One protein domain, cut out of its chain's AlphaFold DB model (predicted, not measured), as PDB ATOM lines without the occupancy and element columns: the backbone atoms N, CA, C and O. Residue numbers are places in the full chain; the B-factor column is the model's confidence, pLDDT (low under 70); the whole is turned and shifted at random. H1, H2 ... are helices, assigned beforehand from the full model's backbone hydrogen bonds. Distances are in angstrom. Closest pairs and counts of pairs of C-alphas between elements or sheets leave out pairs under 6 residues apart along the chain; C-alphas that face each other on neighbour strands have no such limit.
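Overview. This is residues 516 to 574 of the 580 residues of the protein "Dockerin domain-containing protein" of Armatimonadetes bacterium (UniProt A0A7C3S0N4). H3 and H1 lie side by side as an opposed pair; short H2 stands steeply to both, its Gly 539 end near them, and a long loop, residues 540 to 561, reaches out to Ala 551. The 59 printed residues hold three named helices, H1, H2, H3 in chain order, and no named strand; the class is all helix, with 28 residues in helices, under half. The whole is compact, radius of gyration of the C-alphas 11.2 A, spanning 31 by 26 by 18 A.

Along the chain. H3, residues 562 to 572, is 15.0 A long and ends at C-alpha 572 (462.063, 481.431, 885.125). H1, residues 516 to 525, 14.1 A, begins at C-alpha 516 (467.934, 476.055, 888.616). H2 is residues 533 to 539.

Arrangement. H3 touches H1, opposite ways at a shallow tilt of 2 degrees; their closest C-alphas, Leu 569 and Ala 518, are 5.0 A apart. H2 is close to but not clearly touching H1, closest C-alphas Gly 539 and Ala 521 at 6.7 A. In H1, H2 and H3 every O i to N i+4 pair is within hydrogen-bond range.

Size, cuts and confidence. The printed part has no cut. The link H2 to H3 is long; residues 544 to 555 are under pLDDT 70.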
ATOM      1  N   SER A 516     467.342 477.381 888.414       88.44
ATOM      2  CA  SER A 516     467.934 476.055 888.616       88.44
ATOM      3  C   SER A 516     467.546 475.099 887.491       88.44
ATOM      4  O   SER A 516     468.410 474.376 886.997       88.44
ATOM      5  N   ASP A 517     466.306 475.169 887.001       91.00
ATOM      6  CA  ASP A 517     465.844 474.367 885.863       91.00
ATOM      7  C   ASP A 517     466.515 474.790 884.562       91.00
ATOM      8  O   ASP A 517     466.964 473.951 883.783       91.00
ATOM      9  N   ALA A 518     466.669 476.101 884.349       93.62
ATOM     10  CA  ALA A 518     467.396 476.622 883.195       93.62
ATOM     11  C   ALA A 518     468.870 476.181 883.207       93.62
ATOM     12  O   ALA A 518     469.443 475.886 882.157       93.62
ATOM     13  N   LEU A 519     469.489 476.108 884.390       93.81
ATOM     14  CA  LEU A 519     470.853 475.613 884.553       93.81
ATOM     15  C   LEU A 519     470.945 474.099 884.318       93.81
ATOM     16  O   LEU A 519     471.881 473.656 883.650       93.81
ATOM     17  N   ALA A 520     469.985 473.318 884.821       90.69
ATOM     18  CA  ALA A 520     469.889 471.884 884.556       90.69
ATOM     19  C   ALA A 520     469.739 471.614 883.049       90.69
ATOM     20  O   ALA A 520     470.514 470.847 882.474       90.69
ATOM     21  N   ALA A 521     468.840 472.341 882.380       94.44
ATOM     22  CA  ALA A 521     468.647 472.263 880.935       94.44
ATOM     23  C   ALA A 521     469.923 472.644 880.179       94.44
ATOM     24  O   ALA A 521     470.281 472.000 879.193       94.44
ATOM     25  N   LEU A 522     470.647 473.671 880.645       96.69
ATOM     26  CA  LEU A 522     471.893 474.110 880.018       96.69
ATOM     27  C   LEU A 522     472.958 473.018 880.089       96.69
ATOM     28  O   LEU A 522     473.590 472.725 879.074       96.69
ATOM     29  N   ARG A 523     473.139 472.388 881.252       96.00
ATOM     30  CA  ARG A 523     474.100 471.291 881.419       96.00
ATOM     31  C   ARG A 523     473.763 470.105 880.520       96.00
ATOM     32  O   ARG A 523     474.663 469.586 879.861       96.00
ATOM     33  N   ILE A 524     472.483 469.751 880.416       94.44
ATOM     34  CA  ILE A 524     472.007 468.706 879.503       94.44
ATOM     35  C   ILE A 524     472.276 469.083 878.038       94.44
ATOM     36  O   ILE A 524     472.855 468.294 877.294       94.44
ATOM     37  N   SER A 525     471.938 470.310 877.627       94.62
ATOM     38  CA  SER A 525     472.135 470.777 876.244       94.62
ATOM     39  C   SER A 525     473.607 470.787 875.813       94.62
ATOM     40  O   SER A 525     473.921 470.607 874.637       94.62
ATOM     41  N   LEU A 526     474.514 470.978 876.776       94.38
ATOM     42  CA  LEU A 526     475.964 470.948 876.590       94.38
ATOM     43  C   LEU A 526     476.558 469.540 876.742       94.38
ATOM     44  O   LEU A 526     477.778 469.400 876.703       94.38
ATOM     45  N   GLN A 527     475.717 468.512 876.913       91.56
ATOM     46  CA  GLN A 527     476.108 467.115 877.137       91.56
ATOM     47  C   GLN A 527     476.990 466.917 878.379       91.56
ATOM     48  O   GLN A 527     477.752 465.955 878.463       91.56
ATOM     49  N   LEU A 528     476.899 467.830 879.349       86.81
ATOM     50  CA  LEU A 528     477.560 467.684 880.645       86.81
ATOM     51  C   LEU A 528     476.804 466.695 881.536       86.81
ATOM     52  O   LEU A 528     477.434 466.003 882.328       86.81
ATOM     53  N   ASP A 529     475.484 466.603 881.357       85.81
ATOM     54  CA  ASP A 529     474.617 465.616 881.998       85.81
ATOM     55  C   ASP A 529     473.763 464.903 880.932       85.81
ATOM     56  O   ASP A 529     473.421 465.481 879.899       85.81
ATOM     57  N   THR A 530     473.406 463.641 881.176       84.56
ATOM     58  CA  THR A 530     472.435 462.904 880.344       84.56
ATOM     59  C   THR A 530     471.040 463.084 880.950       84.56
ATOM     60  O   THR A 530     470.901 462.818 882.145       84.56
ATOM     61  N   PRO A 531     470.018 463.524 880.186       84.38
ATOM     62  CA  PRO A 531     468.694 463.789 880.743       84.38
ATOM     63  C   PRO A 531     468.024 462.499 881.210       84.38
ATOM     64  O   PRO A 531     468.087 461.475 880.520       84.38
ATOM     65  N   THR A 532     467.334 462.552 882.348       76.81
ATOM     66  CA  THR A 532     466.407 461.482 882.739       76.81
ATOM     67  C   THR A 532     465.119 461.560 881.924       76.81
ATOM     68  O   THR A 532     464.866 462.557 881.249       76.81
ATOM     69  N   LEU A 533     464.296 460.506 881.941       72.62
ATOM     70  CA  LEU A 533     463.054 460.488 881.161       72.62
ATOM     71  C   LEU A 533     462.099 461.610 881.600       72.62
ATOM     72  O   LEU A 533     461.534 462.293 880.754       72.62
ATOM     73  N   ALA A 534     462.007 461.848 882.913       72.38
ATOM     74  CA  ALA A 534     461.221 462.932 883.494       72.38
ATOM     75  C   ALA A 534     461.769 464.312 883.102       72.38
ATOM     76  O   ALA A 534     461.005 465.203 882.747       72.38
ATOM     77  N   GLN A 535     463.095 464.485 883.100       85.19
ATOM     78  CA  GLN A 535     463.718 465.725 882.629       85.19
ATOM     79  C   GLN A 535     463.513 465.942 881.134       85.19
ATOM     80  O   GLN A 535     463.323 467.078 880.720       85.19
ATOM     81  N   LEU A 536     463.544 464.880 880.326       84.88
ATOM     82  CA  LEU A 536     463.237 464.947 878.900       84.88
ATOM     83  C   LEU A 536     461.780 465.372 878.686       84.88
ATOM     84  O   LEU A 536     461.520 466.271 877.899       84.88
ATOM     85  N   GLU A 537     460.847 464.774 879.425       80.31
ATOM     86  CA  GLU A 537     459.418 465.079 879.336       80.31
ATOM     87  C   GLU A 537     459.085 466.499 879.819       80.31
ATOM     88  O   GLU A 537     458.307 467.201 879.175       80.31
ATOM     89  N   ALA A 538     459.704 466.958 880.910       85.62
ATOM     90  CA  ALA A 538     459.507 468.307 881.427       85.62
ATOM     91  C   ALA A 538     460.282 469.366 880.629       85.62
ATOM     92  O   ALA A 538     459.791 470.476 880.440       85.62
ATOM     93  N   GLY A 539     461.498 469.057 880.182       88.19
ATOM     94  CA  GLY A 539     462.460 470.027 879.667       88.19
ATOM     95  C   GLY A 539     462.518 470.180 878.153       88.19
ATOM     96  O   GLY A 539     463.078 471.171 877.695       88.19
ATOM     97  N   ASP A 540     461.937 469.262 877.379       88.75
ATOM     98  CA  ASP A 540     461.786 469.380 875.921       88.75
ATOM     99  C   ASP A 540     460.617 470.319 875.579       88.75
ATOM    100  O   ASP A 540     459.522 469.929 875.160       88.75
ATOM    101  N   VAL A 541     460.832 471.600 875.870       87.44
ATOM    102  CA  VAL A 541     459.813 472.640 875.765       87.44
ATOM    103  C   VAL A 541     459.874 473.406 874.447       87.44
ATOM    104  O   VAL A 541     459.028 474.262 874.191       87.44
ATOM    105  N   ALA A 542     460.866 473.187 873.593       84.00
ATOM    106  CA  ALA A 542     460.999 473.837 872.300       84.00
ATOM    107  C   ALA A 542     460.210 473.063 871.227       84.00
ATOM    108  O   ALA A 542     460.327 471.851 871.086       84.00
ATOM    109  N   PRO A 543     459.369 473.734 870.422       72.38
ATOM    110  CA  PRO A 543     458.591 473.050 869.400       72.38
ATOM    111  C   PRO A 543     459.482 472.603 868.236       72.38
ATOM    112  O   PRO A 543     460.422 473.305 867.854       72.38
ATOM    113  N   LYS A 544     459.099 471.502 867.574       65.25
ATOM    114  CA  LYS A 544     459.746 471.040 866.335       65.25
ATOM    115  C   LYS A 544     459.879 472.169 865.304       65.25
ATOM    116  O   LYS A 544     458.879 472.837 865.002       65.25
ATOM    117  N   PRO A 545     461.056 472.336 864.668       56.84
ATOM    118  CA  PRO A 545     461.234 473.313 863.601       56.84
ATOM    119  C   PRO A 545     460.154 473.159 862.516       56.84
ATOM    120  O   PRO A 545     460.046 472.127 861.854       56.84
ATOM    121  N   GLY A 546     459.319 474.189 862.346       56.19
ATOM    122  CA  GLY A 546     458.286 474.246 861.306       56.19
ATOM    123  C   GLY A 546     456.922 473.617 861.637       56.19
ATOM    124  O   GLY A 546     456.052 473.612 860.763       56.19
ATOM    125  N   ARG A 547     456.673 473.118 862.859       54.00
ATOM    126  CA  ARG A 547     455.331 472.691 863.313       54.00
ATOM    127  C   ARG A 547     455.118 473.036 864.790       54.00
ATOM    128  O   ARG A 547     455.767 472.464 865.652       54.00
ATOM    129  N   GLY A 548     454.166 473.926 865.080       54.09
ATOM    130  CA  GLY A 548     453.641 474.076 866.444       54.09
ATOM    131  C   GLY A 548     452.888 472.815 866.903       54.09
ATOM    132  O   GLY A 548     452.530 471.986 866.053       54.09
ATOM    133  N   PRO A 549     452.634 472.656 868.216       46.69
ATOM    134  CA  PRO A 549     451.928 471.494 868.746       46.69
ATOM    135  C   PRO A 549     450.551 471.341 868.089       46.69
ATOM    136  O   PRO A 549     449.779 472.297 867.986       46.69
ATOM    137  N   LYS A 550     450.244 470.130 867.615       50.31
ATOM    138  CA  LYS A 550     448.902 469.746 867.154       50.31
ATOM    139  C   LYS A 550     448.199 468.990 868.274       50.31
ATOM    140  O   LYS A 550     448.845 468.226 868.981       50.31
ATOM    141  N   ALA A 551     446.879 469.144 868.390       40.50
ATOM    142  CA  ALA A 551     446.083 468.376 869.345       40.50
ATOM    143  C   ALA A 551     446.341 466.863 869.175       40.50
ATOM    144  O   ALA A 551     446.133 466.321 868.088       40.50
ATOM    145  N   GLY A 552     446.831 466.209 870.234       47.84
ATOM    146  CA  GLY A 552     447.175 464.782 870.251       47.84
ATOM    147  C   GLY A 552     448.593 464.418 869.782       47.84
ATOM    148  O   GLY A 552     448.873 463.232 869.640       47.84
ATOM    149  N   GLN A 553     449.485 465.386 869.523       51.62
ATOM    150  CA  GLN A 553     450.920 465.129 869.309       51.62
ATOM    151  C   GLN A 553     451.740 465.516 870.550       51.62
ATOM    152  O   GLN A 553     451.422 466.543 871.150       51.62
ATOM    153  N   PRO A 554     452.796 464.753 870.904       53.34
ATOM    154  CA  PRO A 554     453.722 465.135 871.968       53.34
ATOM    155  C   PRO A 554     454.327 466.511 871.679       53.34
ATOM    156  O   PRO A 554     454.656 466.813 870.524       53.34
ATOM    157  N   PHE A 555     454.426 467.343 872.713       64.12
ATOM    158  CA  PHE A 555     455.198 468.577 872.661       64.12
ATOM    159  C   PHE A 555     456.702 468.257 872.646       64.12
ATOM    160  O   PHE A 555     457.073 467.141 872.999       64.12
ATOM    161  N   GLY A 556     457.534 469.189 872.172       73.06
ATOM    162  CA  GLY A 556     458.978 468.968 872.077       73.06
ATOM    163  C   GLY A 556     459.484 468.365 870.755       73.06
ATOM    164  O   GLY A 556     458.709 467.897 869.902       73.06
ATOM    165  N   ASP A 557     460.797 468.423 870.531       77.44
ATOM    166  CA  ASP A 557     461.491 467.839 869.375       77.44
ATOM    167  C   ASP A 557     462.230 466.520 869.669       77.44
ATOM    168  O   ASP A 557     462.687 465.849 868.736       77.44
ATOM    169  N   GLY A 558     462.190 466.078 870.922       82.94
ATOM    170  CA  GLY A 558     462.794 464.873 871.473       82.94
ATOM    171  C   GLY A 558     464.158 465.115 872.118       82.94
ATOM    172  O   GLY A 558     464.783 464.140 872.542       82.94
ATOM    173  N   VAL A 559     464.656 466.356 872.154       86.88
ATOM    174  CA  VAL A 559     465.982 466.684 872.691       86.88
ATOM    175  C   VAL A 559     465.990 468.009 873.452       86.88
ATOM    176  O   VAL A 559     465.681 469.055 872.903       86.88
ATOM    177  N   ILE A 560     466.497 467.997 874.689       90.56
ATOM    178  CA  ILE A 560     466.756 469.237 875.435       90.56
ATOM    179  C   ILE A 560     468.011 469.905 874.864       90.56
ATOM    180  O   ILE A 560     469.139 469.450 875.069       90.56
ATOM    181  N   ASN A 561     467.822 470.997 874.136       91.12
ATOM    182  CA  ASN A 561     468.866 471.764 873.479       91.12
ATOM    183  C   ASN A 561     468.821 473.248 873.895       91.12
ATOM    184  O   ASN A 561     468.079 473.661 874.782       91.12
ATOM    185  N   ILE A 562     469.665 474.088 873.287       92.56
ATOM    186  CA  ILE A 562     469.786 475.501 873.686       92.56
ATOM    187  C   ILE A 562     468.484 476.304 873.497       92.56
ATOM    188  O   ILE A 562     468.297 477.342 874.137       92.56
ATOM    189  N   LEU A 563     467.581 475.846 872.626       89.88
ATOM    190  CA  LEU A 563     466.271 476.463 872.426       89.88
ATOM    191  C   LEU A 563     465.375 476.236 873.646       89.88
ATOM    192  O   LEU A 563     464.726 477.182 874.095       89.88
ATOM    193  N   ASP A 564     465.402 475.034 874.219       91.75
ATOM    194  CA  ASP A 564     464.715 474.693 875.466       91.75
ATOM    195  C   ASP A 564     465.245 475.524 876.622       91.75
ATOM    196  O   ASP A 564     464.476 476.186 877.314       91.75
ATOM    197  N   VAL A 565     466.573 475.597 876.761       94.38
ATOM    198  CA  VAL A 565     467.242 476.420 877.781       94.38
ATOM    199  C   VAL A 565     466.762 477.865 877.714       94.38
ATOM    200  O   VAL A 565     466.417 478.460 878.733       94.38
ATOM    201  N   GLY A 566     466.724 478.440 876.508       91.62
ATOM    202  CA  GLY A 566     466.275 479.811 876.304       91.62
ATOM    203  C   GLY A 566     464.823 480.018 876.732       91.62
ATOM    204  O   GLY A 566     464.504 481.038 877.342       91.62
ATOM    205  N   ARG A 567     463.950 479.053 876.447       90.44
ATOM    206  CA  ARG A 567     462.539 479.074 876.844       90.44
ATOM    207  C   ARG A 567     462.368 478.936 878.354       90.44
ATOM    208  O   ARG A 567     461.727 479.787 878.965       90.44
ATOM    209  N   ILE A 568     463.003 477.941 878.965       92.19
ATOM    210  CA  ILE A 568     462.975 477.693 880.415       92.19
ATOM    211  C   ILE A 568     463.502 478.911 881.171       92.19
ATOM    212  O   ILE A 568     462.855 479.393 882.095       92.19
ATOM    213  N   LEU A 569     464.614 479.499 880.718       93.38
ATOM    214  CA  LEU A 569     465.163 480.719 881.306       93.38
ATOM    215  C   LEU A 569     464.193 481.903 881.201       93.38
ATOM    216  O   LEU A 569     464.070 482.691 882.135       93.38
ATOM    217  N   ARG A 570     463.486 482.049 880.076       91.44
ATOM    218  CA  ARG A 570     462.463 483.094 879.928       91.44
ATOM    219  C   ARG A 570     461.294 482.866 880.879       91.44
ATOM    220  O   ARG A 570     460.838 483.839 881.475       91.44
ATOM    221  N   ALA A 571     460.842 481.629 881.055       88.62
ATOM    222  CA  ALA A 571     459.789 481.304 882.014       88.62
ATOM    223  C   ALA A 571     460.226 481.550 883.464       88.62
ATOM    224  O   ALA A 571     459.502 482.211 884.207       88.62
ATOM    225  N   ALA A 572     461.450 481.154 883.824       90.38
ATOM    226  CA  ALA A 572     462.063 481.431 885.125       90.38
ATOM    227  C   ALA A 572     462.169 482.935 885.440       90.38
ATOM    228  O   ALA A 572     462.134 483.343 886.598       90.38
ATOM    229  N   LEU A 573     462.292 483.774 884.407       91.38
ATOM    230  CA  LEU A 573     462.321 485.237 884.510       91.38
ATOM    231  C   LEU A 573     460.940 485.889 884.328       91.38
ATOM    232  O   LEU A 573     460.853 487.112 884.213       91.38
ATOM    233  N   HIS A 574     459.867 485.097 884.262       87.56
ATOM    234  CA  HIS A 574     458.496 485.546 883.993       87.56
ATOM    235  C   HIS A 574     458.322 486.317 882.668       87.56
ATOM    236  O   HIS A 574     457.378 487.087 882.496       87.56
TER     237      HIS A 574